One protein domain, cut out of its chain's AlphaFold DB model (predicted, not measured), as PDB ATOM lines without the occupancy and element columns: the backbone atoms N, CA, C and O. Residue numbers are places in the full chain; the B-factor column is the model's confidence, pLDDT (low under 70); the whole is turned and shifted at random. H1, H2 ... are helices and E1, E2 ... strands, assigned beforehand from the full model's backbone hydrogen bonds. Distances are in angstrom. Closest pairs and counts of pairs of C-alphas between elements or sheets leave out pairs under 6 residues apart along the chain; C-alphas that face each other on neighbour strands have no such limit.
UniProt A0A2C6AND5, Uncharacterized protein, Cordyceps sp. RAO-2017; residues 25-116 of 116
ATOM      1  N   ASN A  25      29.776 -43.123   9.878       92.25
ATOM      2  CA  ASN A  25      29.589 -42.027  10.815       92.25
ATOM      3  C   ASN A  25      30.873 -41.228  11.048       92.25
ATOM      4  O   ASN A  25      31.989 -41.711  10.851       92.25
ATOM      5  N   ALA A  26      30.702 -39.976  11.446       94.94
ATOM      6  CA  ALA A  26      31.789 -39.071  11.765       94.94
ATOM      7  C   ALA A  26      31.427 -38.267  13.010       94.94
ATOM      8  O   ALA A  26      30.427 -37.550  13.030       94.94
ATOM      9  N   TRP A  27      32.279 -38.347  14.024       96.56
ATOM     10  CA  TRP A  27      32.283 -37.379  15.107       96.56
ATOM     11  C   TRP A  27      33.019 -36.135  14.641       96.56
ATOM     12  O   TRP A  27      34.179 -36.206  14.229       96.56
ATOM     13  N   ILE A  28      32.339 -35.001  14.721       96.75
ATOM     14  CA  ILE A  28      32.898 -33.686  14.452       96.75
ATOM     15  C   ILE A  28      33.044 -32.916  15.761       96.75
ATOM     16  O   ILE A  28      32.208 -33.016  16.660       96.75
ATOM     17  N   ALA A  29      34.119 -32.147  15.857       97.50
ATOM     18  CA  ALA A  29      34.270 -31.084  16.838       97.50
ATOM     19  C   ALA A  29      34.385 -29.759  16.092       97.50
ATOM     20  O   ALA A  29      34.926 -29.726  14.980       97.50
ATOM     21  N   TRP A  30      33.885 -28.693  16.698       97.06
ATOM     22  CA  TRP A  30      33.913 -27.367  16.109       97.06
ATOM     23  C   TRP A  30      34.219 -26.289  17.136       97.06
ATOM     24  O   TRP A  30      33.913 -26.447  18.314       97.06
ATOM     25  N   ASP A  31      34.771 -25.186  16.648       97.56
ATOM     26  CA  ASP A  31      35.171 -24.022  17.425       97.56
ATOM     27  C   ASP A  31      34.801 -22.754  16.643       97.56
ATOM     28  O   ASP A  31      35.137 -22.616  15.463       97.56
ATOM     29  N   VAL A  32      34.106 -21.822  17.293       97.38
ATOM     30  CA  VAL A  32      33.819 -20.487  16.761       97.38
ATOM     31  C   VAL A  32      35.080 -19.654  16.911       97.38
ATOM     32  O   VAL A  32      35.473 -19.324  18.025       97.38
ATOM     33  N   ASP A  33      35.712 -19.294  15.801       96.25
ATOM     34  CA  ASP A  33      36.941 -18.492  15.782       96.25
ATOM     35  C   ASP A  33      36.681 -17.016  15.468       96.25
ATOM     36  O   ASP A  33      37.515 -16.147  15.750       96.25
ATOM     37  N   ARG A  34      35.516 -16.707  14.884       95.75
ATOM     38  CA  ARG A  34      35.147 -15.337  14.534       95.75
ATOM     39  C   ARG A  34      33.649 -15.101  14.601       95.75
ATOM     40  O   ARG A  34      32.854 -15.902  14.130       95.75
ATOM     41  N   VAL A  35      33.275 -13.928  15.094       96.25
ATOM     42  CA  VAL A  35      31.917 -13.383  15.019       96.25
ATOM     43  C   VAL A  35      31.969 -12.074  14.239       96.25
ATOM     44  O   VAL A  35      32.812 -11.228  14.533       96.25
ATOM     45  N   ASP A  36      31.066 -11.904  13.275       94.19
ATOM     46  CA  ASP A  36      30.925 -10.683  12.482       94.19
ATOM     47  C   ASP A  36      29.441 -10.326  12.308       94.19
ATOM     48  O   ASP A  36      28.716 -10.910  11.501       94.19
ATOM     49  N   GLY A  37      28.960  -9.396  13.137       90.38
ATOM     50  CA  GLY A  37      27.557  -8.988  13.150       90.38
ATOM     51  C   GLY A  37      26.606 -10.168  13.379       90.38
ATOM     52  O   GLY A  37      26.636 -10.811  14.431       90.38
ATOM     53  N   ASN A  38      25.740 -10.434  12.393       91.25
ATOM     54  CA  ASN A  38      24.766 -11.528  12.449       91.25
ATOM     55  C   ASN A  38      25.294 -12.864  11.899       91.25
ATOM     56  O   ASN A  38      24.534 -13.827  11.812       91.25
ATOM     57  N   SER A  39      26.577 -12.940  11.555       95.25
ATOM     58  CA  SER A  39      27.213 -14.152  11.051       95.25
ATOM     59  C   SER A  39      28.427 -14.515  11.910       95.25
ATOM     60  O   SER A  39      28.931 -13.721  12.709       95.25
ATOM     61  N   TYR A  40      28.879 -15.756  11.807       96.56
ATOM     62  CA  TYR A  40      30.044 -16.251  12.530       96.56
ATOM     63  C   TYR A  40      30.748 -17.341  11.728       96.56
ATOM     64  O   TYR A  40      30.124 -18.039  10.929       96.56
ATOM     65  N   HIS A  41      32.057 -17.444  11.920       97.25
ATOM     66  CA  HIS A  41      32.885 -18.472  11.317       97.25
ATOM     67  C   HIS A  41      33.135 -19.586  12.330       97.25
ATOM     68  O   HIS A  41      33.216 -19.344  13.539       97.25
ATOM     69  N   VAL A  42      33.203 -20.805  11.814       97.19
ATOM     70  CA  VAL A  42      33.427 -22.018  12.583       97.19
ATOM     71  C   VAL A  42      34.513 -22.830  11.902       97.19
ATOM     72  O   VAL A  42      34.376 -23.214  10.738       97.19
ATOM     73  N   ASN A  43      35.555 -23.160  12.654       97.19
ATOM     74  CA  ASN A  43      36.486 -24.213  12.283       97.19
ATOM     75  C   ASN A  43      35.930 -25.549  12.766       97.19
ATOM     76  O   ASN A  43      35.378 -25.641  13.861       97.19
ATOM     77  N   TRP A  44      36.078 -26.598  11.965       95.44
ATOM     78  CA  TRP A  44      35.625 -27.933  12.336       95.44
ATOM     79  C   TRP A  44      36.658 -28.982  11.953       95.44
ATOM     80  O   TRP A  44      37.500 -28.782  11.078       95.44
ATOM     81  N   ARG A  45      36.588 -30.129  12.623       95.69
ATOM     82  CA  ARG A  45      37.434 -31.285  12.335       95.69
ATOM     83  C   ARG A  45      36.711 -32.583  12.641       95.69
ATOM     84  O   ARG A  45      35.938 -32.657  13.595       95.69
ATOM     85  N   VAL A  46      37.023 -33.622  11.873       96.25
ATOM     86  CA  VAL A  46      36.640 -34.996  12.216       96.25
ATOM     87  C   VAL A  46      37.562 -35.492  13.326       96.25
ATOM     88  O   VAL A  46      38.783 -35.448  13.184       96.25
ATOM     89  N   THR A  47      36.992 -35.959  14.433       96.69
ATOM     90  CA  THR A  47      37.745 -36.470  15.590       96.69
ATOM     91  C   THR A  47      37.755 -37.992  15.652       96.69
ATOM     92  O   THR A  47      38.732 -38.579  16.109       96.69
ATOM     93  N   SER A  48      36.688 -38.647  15.191       93.62
ATOM     94  CA  SER A  48      36.585 -40.106  15.095       93.62
ATOM     95  C   SER A  48      35.407 -40.516  14.199       93.62
ATOM     96  O   SER A  48      34.745 -39.663  13.611       93.62
ATOM     97  N   GLY A  49      35.138 -41.817  14.091       90.44
ATOM     98  CA  GLY A  49      33.978 -42.356  13.379       90.44
ATOM     99  C   GLY A  49      34.346 -43.352  12.281       90.44
ATOM    100  O   GLY A  49      35.438 -43.321  11.706       90.44
ATOM    101  N   LYS A  50      33.424 -44.270  12.006       90.44
ATOM    102  CA  LYS A  50      33.541 -45.277  10.957       90.44
ATOM    103  C   LYS A  50      33.478 -44.601   9.593       90.44
ATOM    104  O   LYS A  50      32.448 -44.055   9.207       90.44
ATOM    105  N   ASP A  51      34.581 -44.692   8.858       86.44
ATOM    106  CA  ASP A  51      34.782 -44.013   7.576       86.44
ATOM    107  C   ASP A  51      34.675 -42.484   7.666       86.44
ATOM    108  O   ASP A  51      34.414 -41.827   6.658       86.44
ATOM    109  N   GLY A  52      34.921 -41.894   8.844       86.31
ATOM    110  CA  GLY A  52      34.790 -40.449   9.062       86.31
ATOM    111  C   GLY A  52      35.686 -39.599   8.154       86.31
ATOM    112  O   GLY A  52      35.312 -38.497   7.786       86.31
ATOM    113  N   HIS A  53      36.820 -40.132   7.692       90.62
ATOM    114  CA  HIS A  53      37.684 -39.479   6.696       90.62
ATOM    115  C   HIS A  53      37.032 -39.330   5.308       90.62
ATOM    116  O   HIS A  53      37.546 -38.605   4.462       90.62
ATOM    117  N   SER A  54      35.930 -40.042   5.055       91.56
ATOM    118  CA  SER A  54      35.183 -40.003   3.795       91.56
ATOM    119  C   SER A  54      33.940 -39.116   3.849       91.56
ATOM    120  O   SER A  54      33.216 -39.048   2.855       91.56
ATOM    121  N   ILE A  55      33.664 -38.455   4.985       91.50
ATOM    122  CA  ILE A  55      32.519 -37.548   5.079       91.50
ATOM    123  C   ILE A  55      32.738 -36.331   4.163       91.50
ATOM    124  O   ILE A  55      33.771 -35.664   4.263       91.50
ATOM    125  N   PRO A  56      31.796 -36.010   3.260       91.25
ATOM    126  CA  PRO A  56      31.897 -34.802   2.452       91.25
ATOM    127  C   PRO A  56      31.790 -33.548   3.325       91.25
ATOM    128  O   PRO A  56      30.900 -33.460   4.172       91.25
ATOM    129  N   ALA A  57      32.626 -32.537   3.072       92.00
ATOM    130  CA  ALA A  57      32.556 -31.253   3.778       92.00
ATOM    131  C   ALA A  57      31.151 -30.626   3.697       92.00
ATOM    132  O   ALA A  57      30.616 -30.167   4.700       92.00
ATOM    133  N   ALA A  58      30.499 -30.714   2.532       91.75
ATOM    134  CA  ALA A  58      29.123 -30.254   2.354       91.75
ATOM    135  C   ALA A  58      28.137 -30.927   3.328       91.75
ATOM    136  O   ALA A  58      27.285 -30.245   3.889       91.75
ATOM    137  N   THR A  59      28.281 -32.233   3.591       93.06
ATOM    138  CA  THR A  59      27.458 -32.953   4.577       93.06
ATOM    139  C   THR A  59      27.678 -32.408   5.985       93.06
ATOM    140  O   THR A  59      26.709 -32.230   6.715       93.06
ATOM    141  N   VAL A  60      28.924 -32.091   6.353       94.50
ATOM    142  CA  VAL A  60      29.241 -31.473   7.649       94.50
ATOM    143  C   VAL A  60      28.598 -30.093   7.770       94.50
ATOM    144  O   VAL A  60      27.960 -29.810   8.779       94.50
ATOM    145  N   VAL A  61      28.709 -29.257   6.735       95.69
ATOM    146  CA  VAL A  61      28.140 -27.901   6.717       95.69
ATOM    147  C   VAL A  61      26.617 -27.929   6.835       95.69
ATOM    148  O   VAL A  61      26.056 -27.185   7.637       95.69
ATOM    149  N   THR A  62      25.936 -28.789   6.071       93.62
ATOM    150  CA  THR A  62      24.471 -28.901   6.150       93.62
ATOM    151  C   THR A  62      24.033 -29.467   7.502       93.62
ATOM    152  O   THR A  62      23.169 -28.879   8.146       93.62
ATOM    153  N   ALA A  63      24.680 -30.532   7.991       94.00
ATOM    154  CA  ALA A  63      24.352 -31.123   9.289       94.00
ATOM    155  C   ALA A  63      24.582 -30.147  10.449       94.00
ATOM    156  O   ALA A  63      23.757 -30.058  11.356       94.00
ATOM    157  N   PHE A  64      25.665 -29.371  10.412       95.12
ATOM    158  CA  PHE A  64      25.898 -28.314  11.388       95.12
ATOM    159  C   PHE A  64      24.790 -27.255  11.338       95.12
ATOM    160  O   PHE A  64      24.233 -26.916  12.382       95.12
ATOM    161  N   GLY A  65      24.424 -26.782  10.142       94.19
ATOM    162  CA  GLY A  65      23.313 -25.847   9.941       94.19
ATOM    163  C   GLY A  65      22.011 -26.336  10.583       94.19
ATOM    164  O   GLY A  65      21.394 -25.640  11.390       94.19
ATOM    165  N   ASP A  66      21.643 -27.579  10.288       93.31
ATOM    166  CA  ASP A  66      20.396 -28.192  10.743       93.31
ATOM    167  C   ASP A  66      20.371 -28.493  12.245       93.31
ATOM    168  O   ASP A  66      19.328 -28.334  12.887       93.31
ATOM    169  N   CYS A  67      21.498 -28.940  12.801       93.12
ATOM    170  CA  CYS A  67      21.531 -29.615  14.101       93.12
ATOM    171  C   CYS A  67      22.271 -28.836  15.193       93.12
ATOM    172  O   CYS A  67      21.899 -28.948  16.359       93.12
ATOM    173  N   ALA A  68      23.275 -28.026  14.842       93.62
ATOM    174  CA  ALA A  68      23.944 -27.102  15.764       93.62
ATOM    175  C   ALA A  68      23.446 -25.660  15.604       93.62
ATOM    176  O   ALA A  68      23.406 -24.923  16.586       93.62
ATOM    177  N   ASN A  69      23.072 -25.224  14.397       93.44
ATOM    178  CA  ASN A  69      22.773 -23.817  14.116       93.44
ATOM    179  C   ASN A  69      21.281 -23.472  14.060       93.44
ATOM    180  O   ASN A  69      20.864 -22.611  13.288       93.44
ATOM    181  N   SER A  70      20.443 -24.149  14.850       88.62
ATOM    182  CA  SER A  70      18.996 -23.881  14.886       88.62
ATOM    183  C   SER A  70      18.355 -23.829  13.484       88.62
ATOM    184  O   SER A  70      17.481 -23.004  13.220       88.62
ATOM    185  N   ARG A  71      18.807 -24.701  12.569       88.56
ATOM    186  CA  ARG A  71      18.365 -24.780  11.162       88.56
ATOM    187  C   ARG A  71      18.641 -23.523  10.335       88.56
ATOM    188  O   ARG A  71      17.923 -23.241   9.378       88.56
ATOM    189  N   SER A  72      19.662 -22.759  10.707       91.88
ATOM    190  CA  SER A  72      20.107 -21.584   9.960       91.88
ATOM    191  C   SER A  72      21.251 -21.905   9.017       91.88
ATOM    192  O   SER A  72      22.029 -22.840   9.220       91.88
ATOM    193  N   LEU A  73      21.322 -21.117   7.946       93.06
ATOM    194  CA  LEU A  73      22.197 -21.388   6.821       93.06
ATOM    195  C   LEU A  73      23.669 -21.331   7.239       93.06
ATOM    196  O   LEU A  73      24.115 -20.367   7.859       93.06
ATOM    197  N   CYS A  74      24.417 -22.341   6.809       95.69
ATOM    198  CA  CYS A  74      25.869 -22.359   6.843       95.69
ATOM    199  C   CYS A  74      26.414 -22.621   5.440       95.69
ATOM    200  O   CYS A  74      25.779 -23.290   4.620       95.69
ATOM    201  N   ARG A  75      27.588 -22.070   5.147       95.81
ATOM    202  CA  ARG A  75      28.257 -22.168   3.852       95.81
ATOM    203  C   ARG A  75      29.709 -22.545   4.069       95.81
ATOM    204  O   ARG A  75      30.380 -21.938   4.900       95.81
ATOM    205  N   ASP A  76      30.179 -23.519   3.300       93.44
ATOM    206  CA  ASP A  76      31.591 -23.891   3.273       93.44
ATOM    207  C   ASP A  76      32.448 -22.680   2.868       93.44
ATOM    208  O   ASP A  76      32.104 -21.951   1.933       93.44
ATOM    209  N   SER A  77      33.545 -22.458   3.590       91.25
ATOM    210  CA  SER A  77      34.534 -21.413   3.312       91.25
ATOM    211  C   SER A  77      35.890 -21.980   2.874       91.25
ATOM    212  O   SER A  77      36.826 -21.219   2.637       91.25
ATOM    213  N   GLY A  78      36.030 -23.307   2.778       84.25
ATOM    214  CA  GLY A  78      37.281 -24.017   2.505       84.25
ATOM    215  C   GLY A  78      38.200 -24.145   3.726       84.25
ATOM    216  O   GLY A  78      38.868 -25.165   3.876       84.25
ATOM    217  N   SER A  79      38.214 -23.155   4.623       81.38
ATOM    218  CA  SER A  79      38.920 -23.207   5.915       81.38
ATOM    219  C   SER A  79      38.006 -23.527   7.101       81.38
ATOM    220  O   SER A  79      38.475 -23.563   8.230       81.38
ATOM    221  N   GLY A  80      36.713 -23.732   6.864       93.69
ATOM    222  CA  GLY A  80      35.695 -23.863   7.897       93.69
ATOM    223  C   GLY A  80      34.314 -23.652   7.292       93.69
ATOM    224  O   GLY A  80      34.041 -24.084   6.172       93.69
ATOM    225  N   MET A  81      33.434 -22.976   8.019       96.44
ATOM    226  CA  MET A  81      32.133 -22.569   7.497       96.44
ATOM    227  C   MET A  81      31.694 -21.223   8.062       96.44
ATOM    228  O   MET A  81      31.949 -20.913   9.222       96.44
ATOM    229  N   TRP A  82      31.008 -20.435   7.239       96.69
ATOM    230  CA  TRP A  82      30.306 -19.229   7.664       96.69
ATOM    231  C   TRP A  82      28.834 -19.536   7.885       96.69
ATOM    232  O   TRP A  82      28.179 -20.073   6.994       96.69
ATOM    233  N   CYS A  83      28.322 -19.164   9.049       96.31
ATOM    234  CA  CYS A  83      26.954 -19.412   9.467       96.31
ATOM    235  C   CYS A  83      26.246 -18.109   9.822       96.31
ATOM    236  O   CYS A  83      26.815 -17.245  10.490       96.31
ATOM    237  N   ASP A  84      24.984 -17.995   9.423       94.94
ATOM    238  CA  ASP A  84      24.090 -16.953   9.919       94.94
ATOM    239  C   ASP A  84      23.536 -17.368  11.285       94.94
ATOM    240  O   ASP A  84      23.222 -18.539  11.509       94.94
ATOM    241  N   ARG A  85      23.400 -16.428  12.221       90.19
ATOM    242  CA  ARG A  85      22.874 -16.719  13.560       90.19
ATOM    243  C   ARG A  85      21.393 -17.085  13.501       90.19
ATOM    244  O   ARG A  85      20.559 -16.244  13.172       90.19
ATOM    245  N   GLY A  86      21.054 -18.297  13.938       74.50
ATOM    246  CA  GLY A  86      19.671 -18.782  14.027       74.50
ATOM    247  C   GLY A  86      18.865 -18.344  15.248       74.50
ATOM    248  O   GLY A  86      17.980 -19.069  15.686       74.50
ATOM    249  N   GLY A  87      19.186 -17.190  15.842       78.62
ATOM    250  CA  GLY A  87      18.563 -16.700  17.084       78.62
ATOM    251  C   GLY A  87      19.199 -17.232  18.374       78.62
ATOM    252  O   GLY A  87      18.869 -16.768  19.463       78.62
ATOM    253  N   GLN A  88      20.146 -18.158  18.258       83.19
ATOM    254  CA  GLN A  88      20.985 -18.622  19.360       83.19
ATOM    255  C   GLN A  88      22.108 -17.629  19.683       83.19
ATOM    256  O   GLN A  88      22.622 -16.926  18.806       83.19
ATOM    257  N   HIS A  89      22.496 -17.580  20.957       89.06
ATOM    258  CA  HIS A  89      23.665 -16.822  21.383       89.06
ATOM    259  C   HIS A  89      24.937 -17.526  20.904       89.06
ATOM    260  O   HIS A  89      25.113 -18.710  21.173       89.06
ATOM    261  N   ILE A  90      25.796 -16.788  20.198       93.75
ATOM    262  CA  ILE A  90      27.100 -17.254  19.723       93.75
ATOM    263  C   ILE A  90      28.156 -16.220  20.098       93.75
ATOM    264  O   ILE A  90      27.965 -15.020  19.869       93.75
ATOM    265  N   GLU A  91      29.285 -16.678  20.614       94.38
ATOM    266  CA  GLU A  91      30.456 -15.863  20.914       94.38
ATOM    267  C   GLU A  91      31.743 -16.556  20.457       94.38
ATOM    268  O   GLU A  91      31.774 -17.760  20.192       94.38
ATOM    269  N   ASN A  92      32.806 -15.765  20.312       95.62
ATOM    270  CA  ASN A  92      34.117 -16.285  19.943       95.62
ATOM    271  C   ASN A  92      34.651 -17.201  21.058       95.62
ATOM    272  O   ASN A  92      34.598 -16.828  22.229       95.62
ATOM    273  N   GLY A  93      35.170 -18.374  20.698       94.06
ATOM    274  CA  GLY A  93      35.661 -19.393  21.629       94.06
ATOM    275  C   GLY A  93      34.616 -20.423  22.073       94.06
ATOM    276  O   GLY A  93      34.981 -21.400  22.733       94.06
ATOM    277  N   MET A  94      33.341 -20.259  21.698       96.31
ATOM    278  CA  MET A  94      32.363 -21.340  21.847       96.31
ATOM    279  C   MET A  94      32.778 -22.534  20.999       96.31
ATOM    280  O   MET A  94      33.237 -22.377  19.872       96.31
ATOM    281  N   HIS A  95      32.573 -23.730  21.524       96.88
ATOM    282  CA  HIS A  95      32.947 -24.967  20.863       96.88
ATOM    283  C   HIS A  95      31.837 -25.990  21.026       96.88
ATOM    284  O   HIS A  95      30.862 -25.751  21.724       96.88
ATOM    285  N   GLY A  96      31.949 -27.118  20.350       97.00
ATOM    286  CA  GLY A  96      30.949 -28.160  20.468       97.00
ATOM    287  C   GLY A  96      31.339 -29.420  19.731       97.00
ATOM    288  O   GLY A  96      32.400 -29.518  19.108       97.00
ATOM    289  N   THR A  97      30.468 -30.413  19.839       97.38
ATOM    290  CA  THR A  97      30.657 -31.720  19.216       97.38
ATOM    291  C   THR A  97      29.340 -32.292  18.739       97.38
ATOM    292  O   THR A  97      28.291 -32.020  19.320       97.38
ATOM    293  N   GLY A  98      29.401 -33.143  17.724       96.56
ATOM    294  CA  GLY A  98      28.247 -33.873  17.224       96.56
ATOM    295  C   GLY A  98      28.681 -35.089  16.428       96.56
ATOM    296  O   GLY A  98      29.809 -35.163  15.942       96.56
ATOM    297  N   ASN A  99      27.783 -36.052  16.300       95.38
ATOM    298  CA  ASN A  99      27.971 -37.233  15.479       95.38
ATOM    299  C   ASN A  99      27.018 -37.174  14.287       95.38
ATOM    300  O   ASN A  99      25.817 -36.945  14.435       95.38
ATOM    301  N   ILE A 100      27.568 -37.370  13.099       93.75
ATOM    302  CA  ILE A 100      26.827 -37.387  11.849       93.75
ATOM    303  C   ILE A 100      26.898 -38.800  11.300       93.75
ATOM    304  O   ILE A 100      27.969 -39.284  10.941       93.75
ATOM    305  N   GLU A 101      25.749 -39.447  11.188       92.38
ATOM    306  CA  GLU A 101      25.603 -40.669  10.411       92.38
ATOM    307  C   GLU A 101      25.289 -40.293   8.954       92.38
ATOM    308  O   GLU A 101      24.429 -39.448   8.717       92.38
ATOM    309  N   PHE A 102      25.999 -40.854   7.970       89.81
ATOM    310  CA  PHE A 102      25.923 -40.424   6.564       89.81
ATOM    311  C   PHE A 102      25.991 -41.589   5.565       89.81
ATOM    312  O   PHE A 102      26.171 -42.751   5.935       89.81
ATOM    313  N   SER A 103      25.840 -41.262   4.271       83.56
ATOM    314  CA  SER A 103      25.720 -42.238   3.171       83.56
ATOM    315  C   SER A 103      24.536 -43.193   3.360       83.56
ATOM    316  O   SER A 103      24.667 -44.407   3.209       83.56
ATOM    317  N   CYS A 104      23.379 -42.632   3.702       72.06
ATOM    318  CA  CYS A 104      22.145 -43.375   3.906       72.06
ATOM    319  C   CYS A 104      21.365 -43.517   2.590       72.06
ATOM    320  O   CYS A 104      21.385 -42.621   1.749       72.06
ATOM    321  N   SER A 105      20.639 -44.623   2.414       63.56
ATOM    322  CA  SER A 105      19.729 -44.803   1.269       63.56
ATOM    323  C   SER A 105      18.502 -43.891   1.329       63.56
ATOM    324  O   SER A 105      17.948 -43.546   0.290       63.56
ATOM    325  N   ASP A 106      18.100 -43.488   2.539       62.75
ATOM    326  CA  ASP A 106      16.820 -42.815   2.803       62.75
ATOM    327  C   ASP A 106      16.975 -41.304   3.077       62.75
ATOM    328  O   ASP A 106      16.009 -40.631   3.433       62.75
ATOM    329  N   GLY A 107      18.187 -40.754   2.945       66.00
ATOM    330  CA  GLY A 107      18.474 -39.344   3.214       66.00
ATOM    331  C   GLY A 107      19.973 -39.017   3.208       66.00
ATOM    332  O   GLY A 107      20.804 -39.920   3.152       66.00
ATOM    333  N   PRO A 108      20.357 -37.730   3.256       78.88
ATOM    334  CA  PRO A 108      21.763 -37.342   3.156       78.88
ATOM    335  C   PRO A 108      22.568 -37.637   4.436       78.88
ATOM    336  O   PRO A 108      23.747 -37.984   4.338       78.88
ATOM    337  N   TYR A 109      21.950 -37.517   5.620       88.50
ATOM    338  CA  TYR A 109      22.558 -37.792   6.929       88.50
ATOM    339  C   TYR A 109      21.513 -37.864   8.055       88.50
ATOM    340  O   TYR A 109      20.337 -37.561   7.858       88.50
ATOM    341  N   THR A 110      21.947 -38.233   9.260       90.44
ATOM    342  CA  THR A 110      21.207 -38.067  10.518       90.44
ATOM    343  C   THR A 110      22.146 -37.556  11.613       90.44
ATOM    344  O   THR A 110      23.306 -37.962  11.690       90.44
ATOM    345  N   CYS A 111      21.655 -36.634  12.440       91.31
ATOM    346  CA  CYS A 111      22.421 -36.013  13.518       91.31
ATOM    347  C   CYS A 111      22.179 -36.699  14.861       91.31
ATOM    348  O   CYS A 111      21.035 -36.936  15.249       91.31
ATOM    349  N   TYR A 112      23.259 -36.918  15.602       91.31
ATOM    350  CA  TYR A 112      23.264 -37.496  16.940       91.31
ATOM    351  C   TYR A 112      24.156 -36.663  17.856       91.31
ATOM    352  O   TYR A 112      25.204 -36.175  17.436       91.31
ATOM    353  N   ASP A 113      23.751 -36.510  19.115       92.94
ATOM    354  CA  ASP A 113      24.596 -35.959  20.182       92.94
ATOM    355  C   ASP A 113      25.195 -34.562  19.918       92.94
ATOM    356  O   ASP A 113      26.250 -34.234  20.459       92.94
ATOM    357  N   PHE A 114      24.520 -33.725  19.124       93.25
ATOM    358  CA  PHE A 114      24.931 -32.340  18.878       93.25
ATOM    359  C   PHE A 114      24.809 -31.494  20.150       93.25
ATOM    360  O   PHE A 114      23.723 -31.384  20.727       93.25
ATOM    361  N   LYS A 115      25.929 -30.913  20.591       93.19
ATOM    362  CA  LYS A 115      26.042 -30.107  21.814       93.19
ATOM    363  C   LYS A 115      27.015 -28.944  21.610       93.19
ATOM    364  O   LYS A 115      28.077 -29.146  21.019       93.19
ATOM    365  N   TRP A 116      26.617 -27.774  22.105       91.94
ATOM    366  CA  TRP A 116      27.454 -26.587  22.311       91.94
ATOM    367  C   TRP A 116      28.097 -26.605  23.700       91.94
ATOM    368  O   TRP A 116      27.608 -27.385  24.553       91.94
TER     369      TRP A 116
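This is residues 25 to 116 of the 116 residues of an uncharacterized protein of Cordyceps sp. RAO-2017 (UniProt A0A2C6AND5). Picture one strongly twisted, antiparallel sheet of six strands that curls like part of a barrel round a single helix, H1. The long hairpin of E1 and E2 makes the sheet's middle; the hairpin of E5 and E6 continues it on one side, the short hairpin of E3 and E4 on the other. The printed part has 92 residues, with one named helix and six named strands in the order E1, E2, H1, E3, E4, E5, E6 along the chain; across the sheet the order is E3, E4, E2, E1, E5, E6. The class is mostly strand, and the whole is compact, with a radius of gyration of the C-alphas of 12.3 A, yet elongated, spanning 38 by 23 by 23 A.

Start at the sheet with E1, residues 25 to 36, and E2, residues 39 to 48, an antiparallel hairpin at 154 degrees; look for N 31 and O 43, 2.9 A apart. On the other side of E1 find E5, residues 95 to 104, antiparallel at 135 degrees, with N 28 and O 98 at 2.8 A. E5 forms a hairpin with the edge strand E6, residues 107 to 115, where N 99 and O 112 are 2.8 A apart. Beside E2 find E4, residues 81 to 84, with N 83 and O 40 at 2.8 A; its hairpin partner is the edge strand E3, residues 74 to 76, with N 75 and O 82 at 2.8 A. The sheet curls round H1, residues 57 to 67, which is on one face of it, giving two layers, a helix on one face of a sheet. H1 touches E3, the closest C-alphas being those of Gly 65 and Cys 74, 5.3 A apart. H1 touches E6 too, closest at the C-alphas of Cys 67 and Phe 114, 6.5 A. E2, H1 and E3 form a split strand-helix-strand unit, two strands running the same way with E4 between them, and its crossover is right-handed. In H1 every O i to N i+4 pair is within hydrogen-bond range.

Find C-alpha 25 at (29.589, -42.027, 10.815); from there E1 runs 31.4 A to C-alpha 36, and it bends by 59 degrees at residue 33. E2 runs back over 27.9 A. H1 begins at C-alpha 57, at (32.556, -31.253, 3.778), and is 15.2 A long. E3 and E4 are short, 6.9 A and 10.1 A. E5 covers 27.3 A, and E6 covers 22.1 A to C-alpha 115 at (26.042, -30.107, 21.814), bending by 54 degrees at residue 112.

The C-alphas farthest apart are those of Gly 37 and Ser 105, 38.5 A. The printed part has no cut, and no link is long. Mean pLDDT of the printed part is 91.5; look for values under 70 at residues 105 to 107.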